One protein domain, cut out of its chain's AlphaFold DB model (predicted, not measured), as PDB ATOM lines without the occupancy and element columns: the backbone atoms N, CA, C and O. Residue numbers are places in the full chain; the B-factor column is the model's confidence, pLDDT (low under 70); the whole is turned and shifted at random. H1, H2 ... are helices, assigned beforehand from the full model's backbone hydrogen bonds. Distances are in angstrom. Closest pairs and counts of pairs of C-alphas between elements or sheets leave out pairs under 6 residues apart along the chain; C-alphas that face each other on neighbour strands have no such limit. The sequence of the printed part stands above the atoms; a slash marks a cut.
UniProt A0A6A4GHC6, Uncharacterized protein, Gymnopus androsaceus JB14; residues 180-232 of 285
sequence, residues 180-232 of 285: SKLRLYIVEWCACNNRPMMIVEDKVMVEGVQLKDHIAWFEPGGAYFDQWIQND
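What this domain is: This is residues 180 to 232 of the 285 residues of an uncharacterized protein of Gymnopus androsaceus JB14 (UniProt A0A6A4GHC6). One longer helix, H1, makes one end of an elongated, zigzag string of helices; after it the chain turns and runs through the short helices H2, H3 and H4 to H5 at the other end. There are few contacts between the helices, and residues 206 to 212, which take in parts of H3 and H4, stick out from the rest. The printed part has 53 residues with five named helices in the order H1, H2, H3, H4, H5 and no named strand, and its class is all helix. It is only just compact, close to loose, with a radius of gyration of the C-alphas of 12.0 A, and it spans 36 by 23 by 18 A.

Where its parts are: Find C-alpha 180 at (-1.464, -42.155, -32.619); from there H1, residues 180 to 192, runs 18.1 A to C-alpha 192 at (16.578, -40.845, -33.203). Next look for H2 at residues 197 to 200 and H3 at residues 203 to 206, four residues each. H4 follows at residues 211 to 215. The last helix, H5, takes residues 225 to 230 and runs 8.7 A, ending at C-alpha 230 at (26.350, -46.266, -10.635).

How they stand to each other: Start at H1: it only just touches H2, with 3 pairs of C-alphas within 8 A, and does so with residues 186 to 190 alone. The closest C-alphas of the two are those of Cys 190 and Met 197, 6.3 A apart. H2 and H3 are close but not clearly touching; their closest C-alphas, those of Ile 199 and Met 205, are 7.3 A apart. H3 and H4 only just touch, with 3 pairs of C-alphas within 8 A, and they touch only at the corner by their link. Their closest C-alphas are those of Met 205 and Leu 211, 6.5 A apart. H5 touches no helix and is apart from H1, H2, H3 and H4. H1 is also apart from H3 and H4, and H2 is apart from H4. In H1, H4 and H5 you will find every O i to N i+4 pair within hydrogen-bond range; H2 and H3 are too short for such a pair, and in each the one O i to N i+3 pair is within range.

The domain as a whole: The two C-alphas farthest apart are those of Ser 180 and Gln 230, 35.7 A. The printed part runs from residue 180 to 232 with no cut. The links H1 to H2, H2 to H3 and H3 to H4 are tight, the link H4 to H5 is short with 9 residues, and no link is long. The mean pLDDT of the printed part is 71.7; in the B-factor column you will find values under 70 at residues 203 to 220, 224 to 225, 228 to 229 and 232.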
ATOM      1  N   SER A 180      -2.386 -41.318 -31.840       76.38
ATOM      2  CA  SER A 180      -1.464 -42.155 -32.619       76.38
ATOM      3  C   SER A 180      -0.265 -41.386 -33.188       76.38
ATOM      4  O   SER A 180       0.850 -41.899 -33.189       76.38
ATOM      5  N   LYS A 181      -0.473 -40.153 -33.668       77.69
ATOM      6  CA  LYS A 181       0.589 -39.326 -34.256       77.69
ATOM      7  C   LYS A 181       1.524 -38.770 -33.184       77.69
ATOM      8  O   LYS A 181       2.727 -38.711 -33.407       77.69
ATOM      9  N   LEU A 182       0.983 -38.408 -32.019       81.50
ATOM     10  CA  LEU A 182       1.790 -37.999 -30.872       81.50
ATOM     11  C   LEU A 182       2.688 -39.150 -30.400       81.50
ATOM     12  O   LEU A 182       3.889 -38.954 -30.246       81.50
ATOM     13  N   ARG A 183       2.133 -40.361 -30.252       86.19
ATOM     14  CA  ARG A 183       2.903 -41.563 -29.888       86.19
ATOM     15  C   ARG A 183       4.008 -41.867 -30.895       86.19
ATOM     16  O   ARG A 183       5.124 -42.160 -30.483       86.19
ATOM     17  N   LEU A 184       3.723 -41.753 -32.195       86.50
ATOM     18  CA  LEU A 184       4.731 -41.955 -33.237       86.50
ATOM     19  C   LEU A 184       5.892 -40.960 -33.099       86.50
ATOM     20  O   LEU A 184       7.039 -41.384 -33.127       86.50
ATOM     21  N   TYR A 185       5.608 -39.671 -32.882       84.00
ATOM     22  CA  TYR A 185       6.663 -38.673 -32.684       84.00
ATOM     23  C   TYR A 185       7.470 -38.897 -31.410       84.00
ATOM     24  O   TYR A 185       8.671 -38.650 -31.404       84.00
ATOM     25  N   ILE A 186       6.838 -39.375 -30.340       85.12
ATOM     26  CA  ILE A 186       7.542 -39.730 -29.105       85.12
ATOM     27  C   ILE A 186       8.499 -40.904 -29.354       85.12
ATOM     28  O   ILE A 186       9.659 -40.831 -28.952       85.12
ATOM     29  N   VAL A 187       8.044 -41.950 -30.054       87.94
ATOM     30  CA  VAL A 187       8.880 -43.105 -30.425       87.94
ATOM     31  C   VAL A 187      10.022 -42.681 -31.347       87.94
ATOM     32  O   VAL A 187      11.165 -43.047 -31.097       87.94
ATOM     33  N   GLU A 188       9.734 -41.888 -32.381       88.38
ATOM     34  CA  GLU A 188      10.733 -41.355 -33.313       88.38
ATOM     35  C   GLU A 188      11.769 -40.505 -32.573       88.38
ATOM     36  O   GLU A 188      12.969 -40.688 -32.753       88.38
ATOM     37  N   TRP A 189      11.325 -39.633 -31.667       82.69
ATOM     38  CA  TRP A 189      12.220 -38.838 -30.837       82.69
ATOM     39  C   TRP A 189      13.107 -39.717 -29.951       82.69
ATOM     40  O   TRP A 189      14.313 -39.479 -29.886       82.69
ATOM     41  N   CYS A 190      12.552 -40.757 -29.325       86.81
ATOM     42  CA  CYS A 190      13.329 -41.680 -28.502       86.81
ATOM     43  C   CYS A 190      14.345 -42.473 -29.334       86.81
ATOM     44  O   CYS A 190      15.514 -42.541 -28.956       86.81
ATOM     45  N   ALA A 191      13.941 -42.990 -30.497       86.25
ATOM     46  CA  ALA A 191      14.802 -43.753 -31.395       86.25
ATOM     47  C   ALA A 191      15.923 -42.891 -32.000       86.25
ATOM     48  O   ALA A 191      17.093 -43.251 -31.921       86.25
ATOM     49  N   CYS A 192      15.597 -41.716 -32.550       81.81
ATOM     50  CA  CYS A 192      16.578 -40.845 -33.203       81.81
ATOM     51  C   CYS A 192      17.587 -40.223 -32.229       81.81
ATOM     52  O   CYS A 192      18.672 -39.833 -32.652       81.81
ATOM     53  N   ASN A 193      17.241 -40.110 -30.944       79.88
ATOM     54  CA  ASN A 193      18.101 -39.495 -29.928       79.88
ATOM     55  C   ASN A 193      18.677 -40.509 -28.929       79.88
ATOM     56  O   ASN A 193      19.278 -40.091 -27.940       79.88
ATOM     57  N   ASN A 194      18.492 -41.817 -29.161       81.31
ATOM     58  CA  ASN A 194      18.895 -42.893 -28.247       81.31
ATOM     59  C   ASN A 194      18.420 -42.647 -26.801       81.31
ATOM     60  O   ASN A 194      19.184 -42.793 -25.844       81.31
ATOM     61  N   ARG A 195      17.166 -42.207 -26.635       79.69
ATOM     62  CA  ARG A 195      16.566 -41.945 -25.319       79.69
ATOM     63  C   ARG A 195      15.734 -43.146 -24.864       79.69
ATOM     64  O   ARG A 195      15.009 -43.720 -25.677       79.69
ATOM     65  N   PRO A 196      15.783 -43.516 -23.573       85.25
ATOM     66  CA  PRO A 196      14.916 -44.556 -23.037       85.25
ATOM     67  C   PRO A 196      13.450 -44.098 -23.060       85.25
ATOM     68  O   PRO A 196      13.140 -42.976 -22.664       85.25
ATOM     69  N   MET A 197      12.534 -44.991 -23.452       80.50
ATOM     70  CA  MET A 197      11.085 -44.712 -23.500       80.50
ATOM     71  C   MET A 197      10.487 -44.352 -22.128       80.50
ATOM     72  O   MET A 197       9.436 -43.722 -22.059       80.50
ATOM     73  N   MET A 198      11.184 -44.683 -21.038       79.50
ATOM     74  CA  MET A 198      10.800 -44.337 -19.666       79.50
ATOM     75  C   MET A 198      10.729 -42.818 -19.421       79.50
ATOM     76  O   MET A 198      10.028 -42.383 -18.515       79.50
ATOM     77  N   ILE A 199      11.359 -41.992 -20.271       77.31
ATOM     78  CA  ILE A 199      11.235 -40.525 -20.204       77.31
ATOM     79  C   ILE A 199       9.781 -40.042 -20.351       77.31
ATOM     80  O   ILE A 199       9.441 -38.962 -19.877       77.31
ATOM     81  N   VAL A 200       8.923 -40.840 -20.995       72.56
ATOM     82  CA  VAL A 200       7.500 -40.541 -21.226       72.56
ATOM     83  C   VAL A 200       6.665 -40.702 -19.954       72.56
ATOM     84  O   VAL A 200       5.633 -40.054 -19.808       72.56
ATOM     85  N   GLU A 201       7.115 -41.547 -19.027       74.31
ATOM     86  CA  GLU A 201       6.450 -41.798 -17.745       74.31
ATOM     87  C   GLU A 201       6.956 -40.868 -16.635       74.31
ATOM     88  O   GLU A 201       6.435 -40.882 -15.517       74.31
ATOM     89  N   ASP A 202       7.955 -40.032 -16.935       70.25
ATOM     90  CA  ASP A 202       8.517 -39.117 -15.960       70.25
ATOM     91  C   ASP A 202       7.500 -38.042 -15.567       70.25
ATOM     92  O   ASP A 202       6.976 -37.303 -16.409       70.25
ATOM     93  N   LYS A 203       7.255 -37.914 -14.259       68.88
ATOM     94  CA  LYS A 203       6.367 -36.888 -13.700       68.88
ATOM     95  C   LYS A 203       6.762 -35.489 -14.154       68.88
ATOM     96  O   LYS A 203       5.884 -34.671 -14.386       68.88
ATOM     97  N   VAL A 204       8.050 -35.223 -14.350       57.00
ATOM     98  CA  VAL A 204       8.569 -33.936 -14.820       57.00
ATOM     99  C   VAL A 204       8.124 -33.646 -16.262       57.00
ATOM    100  O   VAL A 204       7.764 -32.508 -16.575       57.00
ATOM    101  N   MET A 205       8.061 -34.668 -17.128       61.09
ATOM    102  CA  MET A 205       7.527 -34.534 -18.490       61.09
ATOM    103  C   MET A 205       5.996 -34.393 -18.482       61.09
ATOM    104  O   MET A 205       5.458 -33.534 -19.183       61.09
ATOM    105  N   VAL A 206       5.297 -35.183 -17.660       62.91
ATOM    106  CA  VAL A 206       3.827 -35.170 -17.541       62.91
ATOM    107  C   VAL A 206       3.309 -33.859 -16.933       62.91
ATOM    108  O   VAL A 206       2.275 -33.343 -17.353       62.91
ATOM    109  N   GLU A 207       4.041 -33.286 -15.976       69.38
ATOM    110  CA  GLU A 207       3.700 -32.030 -15.297       69.38
ATOM    111  C   GLU A 207       4.263 -30.787 -16.019       69.38
ATOM    112  O   GLU A 207       3.948 -29.654 -15.650       69.38
ATOM    113  N   GLY A 208       5.044 -30.976 -17.092       52.50
ATOM    114  CA  GLY A 208       5.498 -29.910 -17.990       52.50
ATOM    115  C   GLY A 208       6.571 -28.982 -17.410       52.50
ATOM    116  O   GLY A 208       6.732 -27.856 -17.889       52.50
ATOM    117  N   VAL A 209       7.310 -29.417 -16.386       46.44
ATOM    118  CA  VAL A 209       8.318 -28.587 -15.715       46.44
ATOM    119  C   VAL A 209       9.694 -28.838 -16.335       46.44
ATOM    120  O   VAL A 209      10.202 -29.945 -16.321       46.44
ATOM    121  N   GLN A 210      10.295 -27.792 -16.908       55.47
ATOM    122  CA  GLN A 210      11.696 -27.710 -17.364       55.47
ATOM    123  C   GLN A 210      12.300 -28.978 -18.003       55.47
ATOM    124  O   GLN A 210      13.301 -29.523 -17.545       55.47
ATOM    125  N   LEU A 211      11.767 -29.359 -19.170       53.50
ATOM    126  CA  LEU A 211      12.315 -30.420 -20.029       53.50
ATOM    127  C   LEU A 211      13.833 -30.275 -20.294       53.50
ATOM    128  O   LEU A 211      14.520 -31.272 -20.477       53.50
ATOM    129  N   LYS A 212      14.371 -29.047 -20.290       52.62
ATOM    130  CA  LYS A 212      15.808 -28.777 -20.485       52.62
ATOM    131  C   LYS A 212      16.694 -29.351 -19.379       52.62
ATOM    132  O   LYS A 212      17.700 -29.976 -19.699       52.62
ATOM    133  N   ASP A 213      16.315 -29.166 -18.119       60.00
ATOM    134  CA  ASP A 213      17.103 -29.655 -16.982       60.00
ATOM    135  C   ASP A 213      17.029 -31.185 -16.897       60.00
ATOM    136  O   ASP A 213      17.999 -31.847 -16.535       60.00
ATOM    137  N   HIS A 214      15.895 -31.747 -17.325       58.97
ATOM    138  CA  HIS A 214      15.679 -33.187 -17.379       58.97
ATOM    139  C   HIS A 214      16.439 -33.861 -18.529       58.97
ATOM    140  O   HIS A 214      17.030 -34.916 -18.344       58.97
ATOM    141  N   ILE A 215      16.502 -33.246 -19.717       58.78
ATOM    142  CA  ILE A 215      17.309 -33.768 -20.833       58.78
ATOM    143  C   ILE A 215      18.795 -33.837 -20.446       58.78
ATOM    144  O   ILE A 215      19.458 -34.817 -20.789       58.78
ATOM    145  N   ALA A 216      19.291 -32.855 -19.685       64.44
ATOM    146  CA  ALA A 216      20.674 -32.822 -19.209       64.44
ATOM    147  C   ALA A 216      21.033 -33.995 -18.274       64.44
ATOM    148  O   ALA A 216      22.211 -34.329 -18.146       64.44
ATOM    149  N   TRP A 217      20.047 -34.656 -17.653       64.25
ATOM    150  CA  TRP A 217      20.283 -35.866 -16.857       64.25
ATOM    151  C   TRP A 217      20.656 -37.085 -17.702       64.25
ATOM    152  O   TRP A 217      21.366 -37.963 -17.221       64.25
ATOM    153  N   PHE A 218      20.211 -37.131 -18.959       58.22
ATOM    154  CA  PHE A 218      20.416 -38.281 -19.844       58.22
ATOM    155  C   PHE A 218      21.490 -38.035 -20.908       58.22
ATOM    156  O   PHE A 218      21.703 -38.886 -21.771       58.22
ATOM    157  N   GLU A 219      22.144 -36.872 -20.930       68.12
ATOM    158  CA  GLU A 219      23.243 -36.615 -21.863       68.12
ATOM    159  C   GLU A 219      24.500 -37.407 -21.463       68.12
ATOM    160  O   GLU A 219      24.958 -37.283 -20.325       68.12
ATOM    161  N   PRO A 220      25.085 -38.211 -22.375       65.81
ATOM    162  CA  PRO A 220      26.349 -38.891 -22.110       65.81
ATOM    163  C   PRO A 220      27.442 -37.880 -21.742       65.81
ATOM    164  O   PRO A 220      27.712 -36.949 -22.501       65.81
ATOM    165  N   GLY A 221      28.061 -38.057 -20.571       72.25
ATOM    166  CA  GLY A 221      29.046 -37.114 -20.020       72.25
ATOM    167  C   GLY A 221      28.450 -35.934 -19.236       72.25
ATOM    168  O   GLY A 221      29.196 -35.059 -18.798       72.25
ATOM    169  N   GLY A 222      27.129 -35.898 -19.041       75.81
ATOM    170  CA  GLY A 222      26.471 -34.979 -18.115       75.81
ATOM    171  C   GLY A 222      26.758 -35.334 -16.652       75.81
ATOM    172  O   GLY A 222      27.018 -36.488 -16.318       75.81
ATOM    173  N   ALA A 223      26.663 -34.349 -15.753       75.25
ATOM    174  CA  ALA A 223      27.008 -34.501 -14.331       75.25
ATOM    175  C   ALA A 223      26.212 -35.595 -13.586       75.25
ATOM    176  O   ALA A 223      26.637 -36.055 -12.531       75.25
ATOM    177  N   TYR A 224      25.065 -36.006 -14.133       68.50
ATOM    178  CA  TYR A 224      24.174 -37.010 -13.548       68.50
ATOM    179  C   TYR A 224      24.255 -38.375 -14.244       68.50
ATOM    180  O   TYR A 224      23.739 -39.357 -13.716       68.50
ATOM    181  N   PHE A 225      24.939 -38.463 -15.390       69.88
ATOM    182  CA  PHE A 225      25.070 -39.700 -16.164       69.88
ATOM    183  C   PHE A 225      25.843 -40.775 -15.387       69.88
ATOM    184  O   PHE A 225      25.423 -41.929 -15.336       69.88
ATOM    185  N   ASP A 226      26.915 -40.385 -14.694       74.31
ATOM    186  CA  ASP A 226      27.714 -41.309 -13.881       74.31
ATOM    187  C   ASP A 226      26.939 -41.815 -12.658       74.31
ATOM    188  O   ASP A 226      27.037 -42.987 -12.304       74.31
ATOM    189  N   GLN A 227      26.121 -40.957 -12.037       75.12
ATOM    190  CA  GLN A 227      25.259 -41.343 -10.916       75.12
ATOM    191  C   GLN A 227      24.150 -42.302 -11.373       75.12
ATOM    192  O   GLN A 227      23.774 -43.212 -10.639       75.12
ATOM    193  N   TRP A 228      23.652 -42.126 -12.597       64.94
ATOM    194  CA  TRP A 228      22.685 -43.028 -13.213       64.94
ATOM    195  C   TRP A 228      23.291 -44.411 -13.505       64.94
ATOM    196  O   TRP A 228      22.702 -45.415 -13.113       64.94
ATOM    197  N   ILE A 229      24.503 -44.474 -14.077       68.56
ATOM    198  CA  ILE A 229      25.237 -45.737 -14.289       68.56
ATOM    199  C   ILE A 229      25.550 -46.441 -12.960       68.56
ATOM    200  O   ILE A 229      25.419 -47.657 -12.859       68.56
ATOM    201  N   GLN A 230      25.954 -45.695 -11.928       74.50
ATOM    202  CA  GLN A 230      26.350 -46.266 -10.635       74.50
ATOM    203  C   GLN A 230      25.200 -46.899  -9.849       74.50
ATOM    204  O   GLN A 230      25.452 -47.753  -9.003       74.50
ATOM    205  N   ASN A 231      23.956 -46.494 -10.107       75.31
ATOM    206  CA  ASN A 231      22.799 -47.033  -9.400       75.31
ATOM    207  C   ASN A 231      22.282 -48.362  -9.989       75.31
ATOM    208  O   ASN A 231      21.238 -48.830  -9.542       75.31
ATOM    209  N   ASP A 232      22.967 -48.940 -10.983       56.22
ATOM    210  CA  ASP A 232      22.659 -50.255 -11.574       56.22
ATOM    211  C   ASP A 232      21.207 -50.381 -12.070       56.22
ATOM    212  O   ASP A 232      20.506 -51.366 -11.842       56.22
TER     213      ASP A 232